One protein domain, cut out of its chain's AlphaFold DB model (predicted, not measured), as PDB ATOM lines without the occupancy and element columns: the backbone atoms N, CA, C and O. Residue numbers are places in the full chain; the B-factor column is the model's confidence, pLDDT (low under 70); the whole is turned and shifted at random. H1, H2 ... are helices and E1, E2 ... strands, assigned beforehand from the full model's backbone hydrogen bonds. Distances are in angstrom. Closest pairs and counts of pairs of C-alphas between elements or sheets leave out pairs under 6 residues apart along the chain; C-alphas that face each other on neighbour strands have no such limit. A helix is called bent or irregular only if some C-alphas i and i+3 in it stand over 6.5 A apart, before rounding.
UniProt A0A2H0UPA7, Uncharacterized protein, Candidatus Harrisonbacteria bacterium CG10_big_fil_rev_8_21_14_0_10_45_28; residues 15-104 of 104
ATOM      1  N   GLY A  15      14.619  14.761  19.102       51.44
ATOM      2  CA  GLY A  15      14.164  16.076  19.546       51.44
ATOM      3  C   GLY A  15      14.444  16.398  21.019       51.44
ATOM      4  O   GLY A  15      14.576  17.576  21.346       51.44
ATOM      5  N   PHE A  16      14.580  15.402  21.903       56.44
ATOM      6  CA  PHE A  16      14.883  15.625  23.324       56.44
ATOM      7  C   PHE A  16      16.275  16.240  23.529       56.44
ATOM      8  O   PHE A  16      16.406  17.260  24.209       56.44
ATOM      9  N   LEU A  17      17.289  15.667  22.872       54.03
ATOM     10  CA  LEU A  17      18.659  16.188  22.860       54.03
ATOM     11  C   LEU A  17      18.691  17.591  22.246       54.03
ATOM     12  O   LEU A  17      19.161  18.523  22.887       54.03
ATOM     13  N   ASN A  18      18.061  17.783  21.081       54.53
ATOM     14  CA  ASN A  18      17.993  19.094  20.425       54.53
ATOM     15  C   ASN A  18      17.309  20.182  21.282       54.53
ATOM     16  O   ASN A  18      17.696  21.352  21.220       54.53
ATOM     17  N   PHE A  19      16.314  19.824  22.103       56.53
ATOM     18  CA  PHE A  19      15.660  20.746  23.038       56.53
ATOM     19  C   PHE A  19      16.580  21.140  24.202       56.53
ATOM     20  O   PHE A  19      16.670  22.323  24.538       56.53
ATOM     21  N   ALA A  20      17.302  20.177  24.782       54.59
ATOM     22  CA  ALA A  20      18.285  20.442  25.832       54.59
ATOM     23  C   ALA A  20      19.456  21.300  25.314       54.59
ATOM     24  O   ALA A  20      19.858  22.255  25.982       54.59
ATOM     25  N   THR A  21      19.944  21.029  24.097       52.22
ATOM     26  CA  THR A  21      21.004  21.815  23.449       52.22
ATOM     27  C   THR A  21      20.546  23.240  23.127       52.22
ATOM     28  O   THR A  21      21.302  24.176  23.356       52.22
ATOM     29  N   SER A  22      19.302  23.440  22.674       52.19
ATOM     30  CA  SER A  22      18.778  24.783  22.355       52.19
ATOM     31  C   SER A  22      18.620  25.676  23.593       52.19
ATOM     32  O   SER A  22      18.811  26.885  23.520       52.19
ATOM     33  N   LEU A  23      18.308  25.092  24.755       53.34
ATOM     34  CA  LEU A  23      18.160  25.831  26.016       53.34
ATOM     35  C   LEU A  23      19.496  26.149  26.699       53.34
ATOM     36  O   LEU A  23      19.555  27.061  27.530       53.34
ATOM     37  N   LYS A  24      20.575  25.448  26.320       50.09
ATOM     38  CA  LYS A  24      21.948  25.729  26.767       50.09
ATOM     39  C   LYS A  24      22.372  27.163  26.437       50.09
ATOM     40  O   LYS A  24      23.051  27.781  27.256       50.09
ATOM     41  N   ASP A  25      21.930  27.676  25.291       49.16
ATOM     42  CA  ASP A  25      22.293  29.002  24.781       49.16
ATOM     43  C   ASP A  25      21.499  30.152  25.432       49.16
ATOM     44  O   ASP A  25      21.919  31.306  25.361       49.16
ATOM     45  N   GLU A  26      20.390  29.863  26.129       51.03
ATOM     46  CA  GLU A  26      19.501  30.885  26.712       51.03
ATOM     47  C   GLU A  26      19.633  31.052  28.240       51.03
ATOM     48  O   GLU A  26      18.912  31.855  28.839       51.03
ATOM     49  N   GLY A  27      20.540  30.319  28.898       54.66
ATOM     50  CA  GLY A  27      20.739  30.405  30.355       54.66
ATOM     51  C   GLY A  27      19.503  29.982  31.166       54.66
ATOM     52  O   GLY A  27      19.212  30.547  32.221       54.66
ATOM     53  N   GLY A  28      18.722  29.037  30.633       57.62
ATOM     54  CA  GLY A  28      17.504  28.515  31.252       57.62
ATOM     55  C   GLY A  28      17.751  27.338  32.201       57.62
ATOM     56  O   GLY A  28      18.765  26.652  32.123       57.62
ATOM     57  N   ILE A  29      16.779  27.076  33.081       63.47
ATOM     58  CA  ILE A  29      16.770  25.903  33.964       63.47
ATOM     59  C   ILE A  29      15.897  24.835  33.316       63.47
ATOM     60  O   ILE A  29      14.713  25.056  33.069       63.47
ATOM     61  N   LEU A  30      16.460  23.656  33.072       69.94
ATOM     62  CA  LEU A  30      15.689  22.531  32.557       69.94
ATOM     63  C   LEU A  30      14.975  21.828  33.708       69.94
ATOM     64  O   LEU A  30      15.626  21.389  34.649       69.94
ATOM     65  N   VAL A  31      13.650  21.705  33.635       71.62
ATOM     66  CA  VAL A  31      12.862  20.905  34.580       71.62
ATOM     67  C   VAL A  31      12.193  19.774  33.804       71.62
ATOM     68  O   VAL A  31      11.572  19.997  32.771       71.62
ATOM     69  N   PHE A  32      12.323  18.547  34.283       72.31
ATOM     70  CA  PHE A  32      11.721  17.355  33.705       72.31
ATOM     71  C   PHE A  32      10.816  16.723  34.753       72.31
ATOM     72  O   PHE A  32      11.249  16.502  35.877       72.31
ATOM     73  N   GLU A  33       9.564  16.455  34.399       76.31
ATOM     74  CA  GLU A  33       8.628  15.701  35.236       76.31
ATOM     75  C   GLU A  33       8.447  14.330  34.588       76.31
ATOM     76  O   GLU A  33       7.861  14.228  33.510       76.31
ATOM     77  N   VAL A  34       9.014  13.291  35.198       73.69
ATOM     78  CA  VAL A  34       9.125  11.949  34.608       73.69
ATOM     79  C   VAL A  34       8.672  10.878  35.592       73.69
ATOM     80  O   VAL A  34       8.648  11.096  36.800       73.69
ATOM     81  N   GLU A  35       8.317   9.702  35.083       75.06
ATOM     82  CA  GLU A  35       8.064   8.546  35.944       75.06
ATOM     83  C   GLU A  35       9.379   8.031  36.549       75.06
ATOM     84  O   GLU A  35      10.449   8.150  35.943       75.06
ATOM     85  N   ASP A  36       9.291   7.437  37.741       75.38
ATOM     86  CA  ASP A  36      10.447   6.985  38.531       75.38
ATOM     87  C   ASP A  36      11.355   6.026  37.741       75.38
ATOM     88  O   ASP A  36      12.580   6.127  37.803       75.38
ATOM     89  N   GLU A  37      10.760   5.163  36.908       76.81
ATOM     90  CA  GLU A  37      11.474   4.194  36.064       76.81
ATOM     91  C   GLU A  37      12.392   4.844  35.007       76.81
ATOM     92  O   GLU A  37      13.369   4.228  34.576       76.81
ATOM     93  N   PHE A  38      12.132   6.097  34.612       72.19
ATOM     94  CA  PHE A  38      12.943   6.832  33.630       72.19
ATOM     95  C   PHE A  38      13.885   7.855  34.254       72.19
ATOM     96  O   PHE A  38      14.809   8.309  33.572       72.19
ATOM     97  N   ALA A  39      13.686   8.213  35.526       77.81
ATOM     98  CA  ALA A  39      14.460   9.255  36.193       77.81
ATOM     99  C   ALA A  39      15.970   8.999  36.076       77.81
ATOM    100  O   ALA A  39      16.719   9.891  35.689       77.81
ATOM    101  N   SER A  40      16.411   7.759  36.307       79.50
ATOM    102  CA  SER A  40      17.828   7.380  36.239       79.50
ATOM    103  C   SER A  40      18.438   7.588  34.851       79.50
ATOM    104  O   SER A  40      19.548   8.103  34.745       79.50
ATOM    105  N   SER A  41      17.711   7.223  33.792       77.56
ATOM    106  CA  SER A  41      18.204   7.338  32.411       77.56
ATOM    107  C   SER A  41      18.367   8.804  32.007       77.56
ATOM    108  O   SER A  41      19.373   9.181  31.417       77.56
ATOM    109  N   ILE A  42      17.411   9.649  32.399       75.75
ATOM    110  CA  ILE A  42      17.444  11.086  32.107       75.75
ATOM    111  C   ILE A  42      18.553  11.784  32.893       75.75
ATOM    112  O   ILE A  42      19.229  12.650  32.352       75.75
ATOM    113  N   ILE A  43      18.774  11.396  34.153       82.44
ATOM    114  CA  ILE A  43      19.870  11.937  34.966       82.44
ATOM    115  C   ILE A  43      21.224  11.648  34.314       82.44
ATOM    116  O   ILE A  43      22.073  12.539  34.300       82.44
ATOM    117  N   ILE A  44      21.434  10.441  33.774       80.56
ATOM    118  CA  ILE A  44      22.684  10.072  33.088       80.56
ATOM    119  C   ILE A  44      22.888  10.959  31.861       80.56
ATOM    120  O   ILE A  44      23.908  11.642  31.786       80.56
ATOM    121  N   GLU A  45      21.895  11.024  30.974       76.31
ATOM    122  CA  GLU A  45      21.966  11.818  29.742       76.31
ATOM    123  C   GLU A  45      22.230  13.301  30.044       76.31
ATOM    124  O   GLU A  45      23.152  13.919  29.514       76.31
ATOM    125  N   MET A  46      21.474  13.875  30.986       75.94
ATOM    126  CA  MET A  46      21.663  15.263  31.408       75.94
ATOM    127  C   MET A  46      23.036  15.507  32.025       75.94
ATOM    128  O   MET A  46      23.614  16.569  31.814       75.94
ATOM    129  N   SER A  47      23.559  14.559  32.803       78.31
ATOM    130  CA  SER A  47      24.890  14.698  33.396       78.31
ATOM    131  C   SER A  47      25.968  14.757  32.317       78.31
ATOM    132  O   SER A  47      26.927  15.511  32.464       78.31
ATOM    133  N   GLU A  48      25.830  13.991  31.234       75.50
ATOM    134  CA  GLU A  48      26.775  14.010  30.114       75.50
ATOM    135  C   GLU A  48      26.719  15.331  29.343       75.50
ATOM    136  O   GLU A  48      27.762  15.948  29.112       75.50
ATOM    137  N   GLU A  49      25.518  15.829  29.053       70.44
ATOM    138  CA  GLU A  49      25.316  17.098  28.344       70.44
ATOM    139  C   GLU A  49      25.800  18.316  29.157       70.44
ATOM    140  O   GLU A  49      26.477  19.219  28.640       70.44
ATOM    141  N   LEU A  50      25.509  18.334  30.463       73.44
ATOM    142  CA  LEU A  50      25.821  19.458  31.351       73.44
ATOM    143  C   LEU A  50      27.312  19.580  31.694       73.44
ATOM    144  O   LEU A  50      27.737  20.678  32.052       73.44
ATOM    145  N   ARG A  51      28.139  18.536  31.511       68.62
ATOM    146  CA  ARG A  51      29.610  18.602  31.714       68.62
ATOM    147  C   ARG A  51      30.293  19.735  30.945       68.62
ATOM    148  O   ARG A  51      31.397  20.139  31.295       68.62
ATOM    149  N   SER A  52      29.661  20.222  29.881       61.28
ATOM    150  CA  SER A  52      30.211  21.227  28.974       61.28
ATOM    151  C   SER A  52      29.686  22.655  29.203       61.28
ATOM    152  O   SER A  52      29.945  23.525  28.368       61.28
ATOM    153  N   GLY A  53      28.932  22.926  30.280       59.03
ATOM    154  CA  GLY A  53      28.300  24.233  30.511       59.03
ATOM    155  C   GLY A  53      28.136  24.634  31.981       59.03
ATOM    156  O   GLY A  53      28.394  23.856  32.889       59.03
ATOM    157  N   ALA A  54      27.686  25.872  32.209       58.09
ATOM    158  CA  ALA A  54      27.397  26.428  33.541       58.09
ATOM    159  C   ALA A  54      25.938  26.205  33.993       58.09
ATOM    160  O   ALA A  54      25.480  26.801  34.966       58.09
ATOM    161  N   ASN A  55      25.195  25.373  33.262       72.50
ATOM    162  CA  ASN A  55      23.777  25.146  33.498       72.50
ATOM    163  C   ASN A  55      23.567  23.983  34.472       72.50
ATOM    164  O   ASN A  55      24.441  23.142  34.680       72.50
ATOM    165  N   PHE A  56      22.372  23.922  35.041       77.06
ATOM    166  CA  PHE A  56      21.909  22.788  35.825       77.06
ATOM    167  C   PHE A  56      20.513  22.400  35.356       77.06
ATOM    168  O   PHE A  56      19.805  23.189  34.721       77.06
ATOM    169  N   GLY A  57      20.099  21.187  35.684       80.88
ATOM    170  CA  GLY A  57      18.741  20.758  35.420       80.88
ATOM    171  C   GLY A  57      18.137  19.985  36.576       80.88
ATOM    172  O   GLY A  57      18.801  19.644  37.551       80.88
ATOM    173  N   VAL A  58      16.837  19.766  36.486       84.38
ATOM    174  CA  VAL A  58      16.009  19.247  37.564       84.38
ATOM    175  C   VAL A  58      15.146  18.136  36.994       84.38
ATOM    176  O   VAL A  58      14.385  18.365  36.065       84.38
ATOM    177  N   VAL A  59      15.235  16.939  37.556       85.06
ATOM    178  CA  VAL A  59      14.415  15.778  37.208       85.06
ATOM    179  C   VAL A  59      13.542  15.447  38.410       85.06
ATOM    180  O   VAL A  59      14.010  14.921  39.421       85.06
ATOM    181  N   LYS A  60      12.268  15.807  38.312       83.88
ATOM    182  CA  LYS A  60      11.226  15.517  39.290       83.88
ATOM    183  C   LYS A  60      10.543  14.210  38.915       83.88
ATOM    184  O   LYS A  60      10.041  14.066  37.802       83.88
ATOM    185  N   SER A  61      10.520  13.284  39.857       82.06
ATOM    186  CA  SER A  61       9.684  12.098  39.824       82.06
ATOM    187  C   SER A  61       8.550  12.210  40.840       82.06
ATOM    188  O   SER A  61       8.399  13.231  41.518       82.06
ATOM    189  N   GLU A  62       7.728  11.168  40.942       80.81
ATOM    190  CA  GLU A  62       6.618  11.128  41.897       80.81
ATOM    191  C   GLU A  62       7.105  11.212  43.353       80.81
ATOM    192  O   GLU A  62       6.440  11.812  44.200       80.81
ATOM    193  N   TYR A  63       8.294  10.671  43.635       81.56
ATOM    194  CA  TYR A  63       8.827  10.567  44.993       81.56
ATOM    195  C   TYR A  63      10.028  11.473  45.256       81.56
ATOM    196  O   TYR A  63      10.262  11.844  46.406       81.56
ATOM    197  N   GLN A  64      10.788  11.842  44.223       86.69
ATOM    198  CA  GLN A  64      12.083  12.491  44.394       86.69
ATOM    199  C   GLN A  64      12.289  13.660  43.434       86.69
ATOM    200  O   GLN A  64      11.785  13.702  42.316       86.69
ATOM    201  N   THR A  65      13.076  14.631  43.875       87.38
ATOM    202  CA  THR A  65      13.620  15.691  43.032       87.38
ATOM    203  C   THR A  65      15.121  15.490  42.922       87.38
ATOM    204  O   THR A  65      15.834  15.455  43.924       87.38
ATOM    205  N   ASN A  66      15.598  15.363  41.692       88.88
ATOM    206  CA  ASN A  66      17.007  15.222  41.368       88.88
ATOM    207  C   ASN A  66      17.480  16.517  40.719       88.88
ATOM    208  O   ASN A  66      16.935  16.929  39.702       88.88
ATOM    209  N   VAL A  67      18.486  17.166  41.286       88.56
ATOM    210  CA  VAL A  67      19.130  18.344  40.705       88.56
ATOM    211  C   VAL A  67      20.485  17.915  40.165       88.56
ATOM    212  O   VAL A  67      21.344  17.446  40.911       88.56
ATOM    213  N   VAL A  68      20.655  18.052  38.856       87.06
ATOM    214  CA  VAL A  68      21.821  17.623  38.085       87.06
ATOM    215  C   VAL A  68      22.666  18.851  37.765       87.06
ATOM    216  O   VAL A  68      22.242  19.725  37.011       87.06
ATOM    217  N   PHE A  69      23.861  18.915  38.343       85.19
ATOM    218  CA  PHE A  69      24.916  19.868  38.000       85.19
ATOM    219  C   PHE A  69      26.013  19.174  37.175       85.19
ATOM    220  O   PHE A  69      26.086  17.943  37.191       85.19
ATOM    221  N   PRO A  70      26.927  19.929  36.531       78.44
ATOM    222  CA  PRO A  70      27.962  19.367  35.654       78.44
ATOM    223  C   PRO A  70      28.830  18.265  36.282       78.44
ATOM    224  O   PRO A  70      29.198  17.306  35.608       78.44
ATOM    225  N   GLU A  71      29.148  18.378  37.576       83.00
ATOM    226  CA  GLU A  71      30.011  17.415  38.283       83.00
ATOM    227  C   GLU A  71      29.296  16.660  39.409       83.00
ATOM    228  O   GLU A  71      29.906  15.831  40.091       83.00
ATOM    229  N   LYS A  72      28.018  16.961  39.666       87.31
ATOM    230  CA  LYS A  72      27.334  16.442  40.848       87.31
ATOM    231  C   LYS A  72      25.826  16.371  40.682       87.31
ATOM    232  O   LYS A  72      25.200  17.313  40.217       87.31
ATOM    233  N   VAL A  73      25.239  15.286  41.177       88.88
ATOM    234  CA  VAL A  73      23.788  15.120  41.285       88.88
ATOM    235  C   VAL A  73      23.396  15.134  42.756       88.88
ATOM    236  O   VAL A  73      24.060  14.506  43.582       88.88
ATOM    237  N   PHE A  74      22.330  15.857  43.082       90.62
ATOM    238  CA  PHE A  74      21.700  15.843  44.397       90.62
ATOM    239  C   PHE A  74      20.288  15.301  44.276       90.62
ATOM    240  O   PHE A  74      19.513  15.785  43.455       90.62
ATOM    241  N   THR A  75      19.941  14.348  45.129       89.56
ATOM    242  CA  THR A  75      18.607  13.753  45.172       89.56
ATOM    243  C   THR A  75      18.004  14.033  46.535       89.56
ATOM    244  O   THR A  75      18.615  13.731  47.559       89.56
ATOM    245  N   PHE A  76      16.816  14.624  46.556       88.25
ATOM    246  CA  PHE A  76      16.088  14.894  47.789       88.25
ATOM    247  C   PHE A  76      14.589  14.676  47.610       88.25
ATOM    248  O   PHE A  76      14.037  14.759  46.514       88.25
ATOM    249  N   ASP A  77      13.927  14.413  48.725       83.50
ATOM    250  CA  ASP A  77      12.482  14.286  48.840       83.50
ATOM    251  C   ASP A  77      11.978  15.189  49.979       83.50
ATOM    252  O   ASP A  77      12.755  15.869  50.656       83.50
ATOM    253  N   LYS A  78      10.660  15.216  50.208       72.88
ATOM    254  CA  LYS A  78      10.064  16.031  51.283       72.88
ATOM    255  C   LYS A  78      10.512  15.615  52.689       72.88
ATOM    256  O   LYS A  78      10.350  16.401  53.618       72.88
ATOM    257  N   SER A  79      11.030  14.401  52.856       77.12
ATOM    258  CA  SER A  79      11.520  13.875  54.131       77.12
ATOM    259  C   SER A  79      12.998  14.169  54.392       77.12
ATOM    260  O   SER A  79      13.423  14.046  55.539       77.12
ATOM    261  N   ASN A  80      13.769  14.589  53.384       72.62
ATOM    262  CA  ASN A  80      15.208  14.811  53.515       72.62
ATOM    263  C   ASN A  80      15.642  16.234  53.097       72.62
ATOM    264  O   ASN A  80      16.156  16.441  51.993       72.62
ATOM    265  N   PRO A  81      15.470  17.233  53.981       76.31
ATOM    266  CA  PRO A  81      15.859  18.614  53.702       76.31
ATOM    267  C   PRO A  81      17.380  18.848  53.687       76.31
ATOM    268  O   PRO A  81      17.827  19.833  53.104       76.31
ATOM    269  N   GLU A  82      18.195  17.966  54.280       85.69
ATOM    270  CA  GLU A  82      19.651  18.171  54.365       85.69
ATOM    271  C   GLU A  82      20.326  18.159  52.987       85.69
ATOM    272  O   GLU A  82      21.201  18.980  52.704       85.69
ATOM    273  N   GLU A  83      19.918  17.245  52.102       86.75
ATOM    274  CA  GLU A  83      20.456  17.187  50.738       86.75
ATOM    275  C   GLU A  83      20.072  18.427  49.921       86.75
ATOM    276  O   GLU A  83      20.866  18.911  49.110       86.75
ATOM    277  N   ARG A  84      18.906  19.019  50.201       85.44
ATOM    278  CA  ARG A  84      18.472  20.278  49.589       85.44
ATOM    279  C   ARG A  84      19.363  21.451  50.002       85.44
ATOM    280  O   ARG A  84      19.734  22.257  49.154       85.44
ATOM    281  N   GLU A  85      19.771  21.539  51.266       88.19
ATOM    282  CA  GLU A  85      20.710  22.579  51.714       88.19
ATOM    283  C   GLU A  85      22.097  22.423  51.073       88.19
ATOM    284  O   GLU A  85      22.701  23.407  50.630       88.19
ATOM    285  N   LYS A  86      22.598  21.185  50.967       89.88
ATOM    286  CA  LYS A  86      23.875  20.901  50.288       89.88
ATOM    287  C   LYS A  86      23.816  21.273  48.806       89.88
ATOM    288  O   LYS A  86      24.781  21.842  48.294       89.88
ATOM    289  N   MET A  87      22.689  20.990  48.151       90.56
ATOM    290  CA  MET A  87      22.406  21.372  46.768       90.56
ATOM    291  C   MET A  87      22.460  22.894  46.591       90.56
ATOM    292  O   MET A  87      23.205  23.377  45.738       90.56
ATOM    293  N   ILE A  88      21.769  23.659  47.446       87.88
ATOM    294  CA  ILE A  88      21.756  25.133  47.389       87.88
ATOM    295  C   ILE A  88      23.168  25.698  47.574       87.88
ATOM    296  O   ILE A  88      23.606  26.560  46.809       87.88
ATOM    297  N   LYS A  89      23.914  25.188  48.560       88.75
ATOM    298  CA  LYS A  89      25.293  25.622  48.821       88.75
ATOM    299  C   LYS A  89      26.217  25.337  47.635       88.75
ATOM    300  O   LYS A  89      27.057  26.173  47.304       88.75
ATOM    301  N   TYR A  90      26.065  24.176  46.999       88.38
ATOM    302  CA  TYR A  90      26.844  23.815  45.818       88.38
ATOM    303  C   TYR A  90      26.481  24.687  44.613       88.38
ATOM    304  O   TYR A  90      27.376  25.255  43.991       88.38
ATOM    305  N   GLY A  91      25.194  24.902  44.335       84.00
ATOM    306  CA  GLY A  91      24.764  25.798  43.259       84.00
ATOM    307  C   GLY A  91      25.256  27.238  43.453       84.00
ATOM    308  O   GLY A  91      25.729  27.858  42.503       84.00
ATOM    309  N   GLY A  92      25.288  27.731  44.695       82.75
ATOM    310  CA  GLY A  92      25.897  29.024  45.022       82.75
ATOM    311  C   GLY A  92      27.388  29.110  44.667       82.75
ATOM    312  O   GLY A  92      27.847  30.152  44.204       82.75
ATOM    313  N   SER A  93      28.148  28.014  44.809       84.69
ATOM    314  CA  SER A  93      29.554  27.958  44.366       84.69
ATOM    315  C   SER A  93      29.716  28.013  42.843       84.69
ATOM    316  O   SER A  93      30.744  28.472  42.352       84.69
ATOM    317  N   LEU A  94      28.673  27.628  42.104       79.69
ATOM    318  CA  LEU A  94      28.586  27.722  40.647       79.69
ATOM    319  C   LEU A  94      27.979  29.052  40.173       79.69
ATOM    320  O   LEU A  94      27.644  29.192  39.002       79.69
ATOM    321  N   SER A  95      27.850  30.045  41.063       80.38
ATOM    322  CA  SER A  95      27.245  31.355  40.770       80.38
ATOM    323  C   SER A  95      25.765  31.297  40.356       80.38
ATOM    324  O   SER A  95      25.252  32.244  39.764       80.38
ATOM    325  N   ILE A  96      25.059  30.222  40.714       76.75
ATOM    326  CA  ILE A  96      23.603  30.112  40.570       76.75
ATOM    327  C   ILE A  96      22.942  30.782  41.776       76.75
ATOM    328  O   ILE A  96      23.388  30.623  42.916       76.75
ATOM    329  N   SER A  97      21.867  31.536  41.544       78.56
ATOM    330  CA  SER A  97      21.172  32.244  42.617       78.56
ATOM    331  C   SER A  97      20.520  31.256  43.596       78.56
ATOM    332  O   SER A  97      19.680  30.454  43.182       78.56
ATOM    333  N   PRO A  98      20.802  31.342  44.912       77.44
ATOM    334  CA  PRO A  98      20.159  30.486  45.911       77.44
ATOM    335  C   PRO A  98      18.631  30.568  45.877       77.44
ATOM    336  O   PRO A  98      17.958  29.561  46.059       77.44
ATOM    337  N   LYS A  99      18.081  31.748  45.558       78.06
ATOM    338  CA  LYS A  99      16.631  31.954  45.442       78.06
ATOM    339  C   LYS A  99      16.001  31.106  44.343       78.06
ATOM    340  O   LYS A  99      14.867  30.679  44.496       78.06
ATOM    341  N   GLU A 100      16.708  30.869  43.240       72.00
ATOM    342  CA  GLU A 100      16.198  30.011  42.165       72.00
ATOM    343  C   GLU A 100      16.141  28.555  42.634       72.00
ATOM    344  O   GLU A 100      15.146  27.869  42.412       72.00
ATOM    345  N   LEU A 101      17.153  28.113  43.381       77.88
ATOM    346  CA  LEU A 101      17.240  26.758  43.928       77.88
ATOM    347  C   LEU A 101      16.246  26.514  45.078       77.88
ATOM    348  O   LEU A 101      15.720  25.413  45.218       77.88
ATOM    349  N   GLU A 102      15.934  27.540  45.870       80.12
ATOM    350  CA  GLU A 102      14.925  27.491  46.937       80.12
ATOM    351  C   GLU A 102      13.483  27.383  46.419       80.12
ATOM    352  O   GLU A 102      12.587  27.035  47.190       80.12
ATOM    353  N   THR A 103      13.236  27.672  45.140       73.00
ATOM    354  CA  THR A 103      11.900  27.526  44.528       73.00
ATOM    355  C   THR A 103      11.626  26.128  43.971       73.00
ATOM    356  O   THR A 103      10.496  25.851  43.559       73.00
ATOM    357  N   LEU A 104      12.637  25.249  43.966       72.06
ATOM    358  CA  LEU A 104      12.550  23.865  43.492       72.06
ATOM    359  C   LEU A 104      11.958  22.930  44.544       72.06
ATOM    360  O   LEU A 104      11.151  22.078  44.086       72.06
TER     361      LEU A 104
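Overview. This is residues 15 to 104 of the 104 residues of an uncharacterized protein of Candidatus Harrisonbacteria bacterium CG10_big_fil_rev_8_21_14_0_10_45_28 (UniProt A0A2H0UPA7). A twisted sheet of four strands has one helix over each of its faces, H2 on one side and H3 on the other. The short last helix, H4, packs on H3, and the first helix, H1, lies out by the E1 edge of the sheet and only grazes it. The printed part has 90 residues with four named helices and four named strands, in the order H1 E1 H2 E2 E3 E4 H3 H4; the sheet is mixed, in the order E1 E2 E3 E4, and the class is mixed, helices and strands. The whole is compact, with a radius of gyration of the C-alphas of 12.4 A and spans of 35 by 32 by 20 A.

Along the chain. Begin with the sheet: find C-alpha 30 at (15.689, 22.531, 32.557), where E1, residues 30 to 33, starts. Beside it look for E2, residues 57 to 60, then E3, residues 65 to 69, 13.1 A long, and E4, residues 72 to 76, 13.3 A long. H2 is residues 36 to 50, 21.1 A long, and is irregular: C-alphas 37 and 40 are 7.1 A apart. H3, residues 81 to 93, runs 19.0 A from C-alpha 81 at (15.859, 18.614, 53.702). H1 is residues 15 to 24, 14.3 A long, and H4, residues 98 to 102, ends with C-alpha 102 at (14.925, 27.491, 46.937).

Arrangement. E1 and E2 are parallel at 11 degrees, with N 32 and O 58 within hydrogen-bond range at 2.7 A. Between them along the chain comes H2: E1, H2 and E2 form a strand-helix-strand unit, two parallel neighbour strands with a helix between, and its crossover is right-handed. E2, E3 and E4 form a meander, each strand the antiparallel neighbour of the one before, in two hairpins; look at N 59 and O 66, 2.7 A, and at N 67 and O 74, 2.8 A. H2 and H3 lie on opposite faces, which gives three layers, helices on both faces of a sheet. H2 lies over E2 and E3 at a height over the sheet of 8.3 A and runs along the strands; its closest C-alphas to E3 are those of Ser 47 and Val 68, 6.3 A. H3 lies over E4 at a height of 8.9 A, and only just not over E3, on which 2 of its 13 C-alphas fall. H3 touches H4 with residues 87 to 92 alone, the closest C-alphas being those of Ile 88 and Pro 98, 5.8 A. H1 is only just on the sheet, with 5 pairs of C-alphas within 10 A. Every O i to N i+4 pair is within hydrogen-bond range in H1, H3 and H4; in H2 it is 9 of 11.

Size, cuts and confidence. The two C-alphas farthest apart are those of Gly 15 and Glu 82, 35.3 A. The printed part has no cut, and no link is long. Look for pLDDT under 70 in residues 15 to 30 and 51 to 54; the mean of the printed part is 75.3.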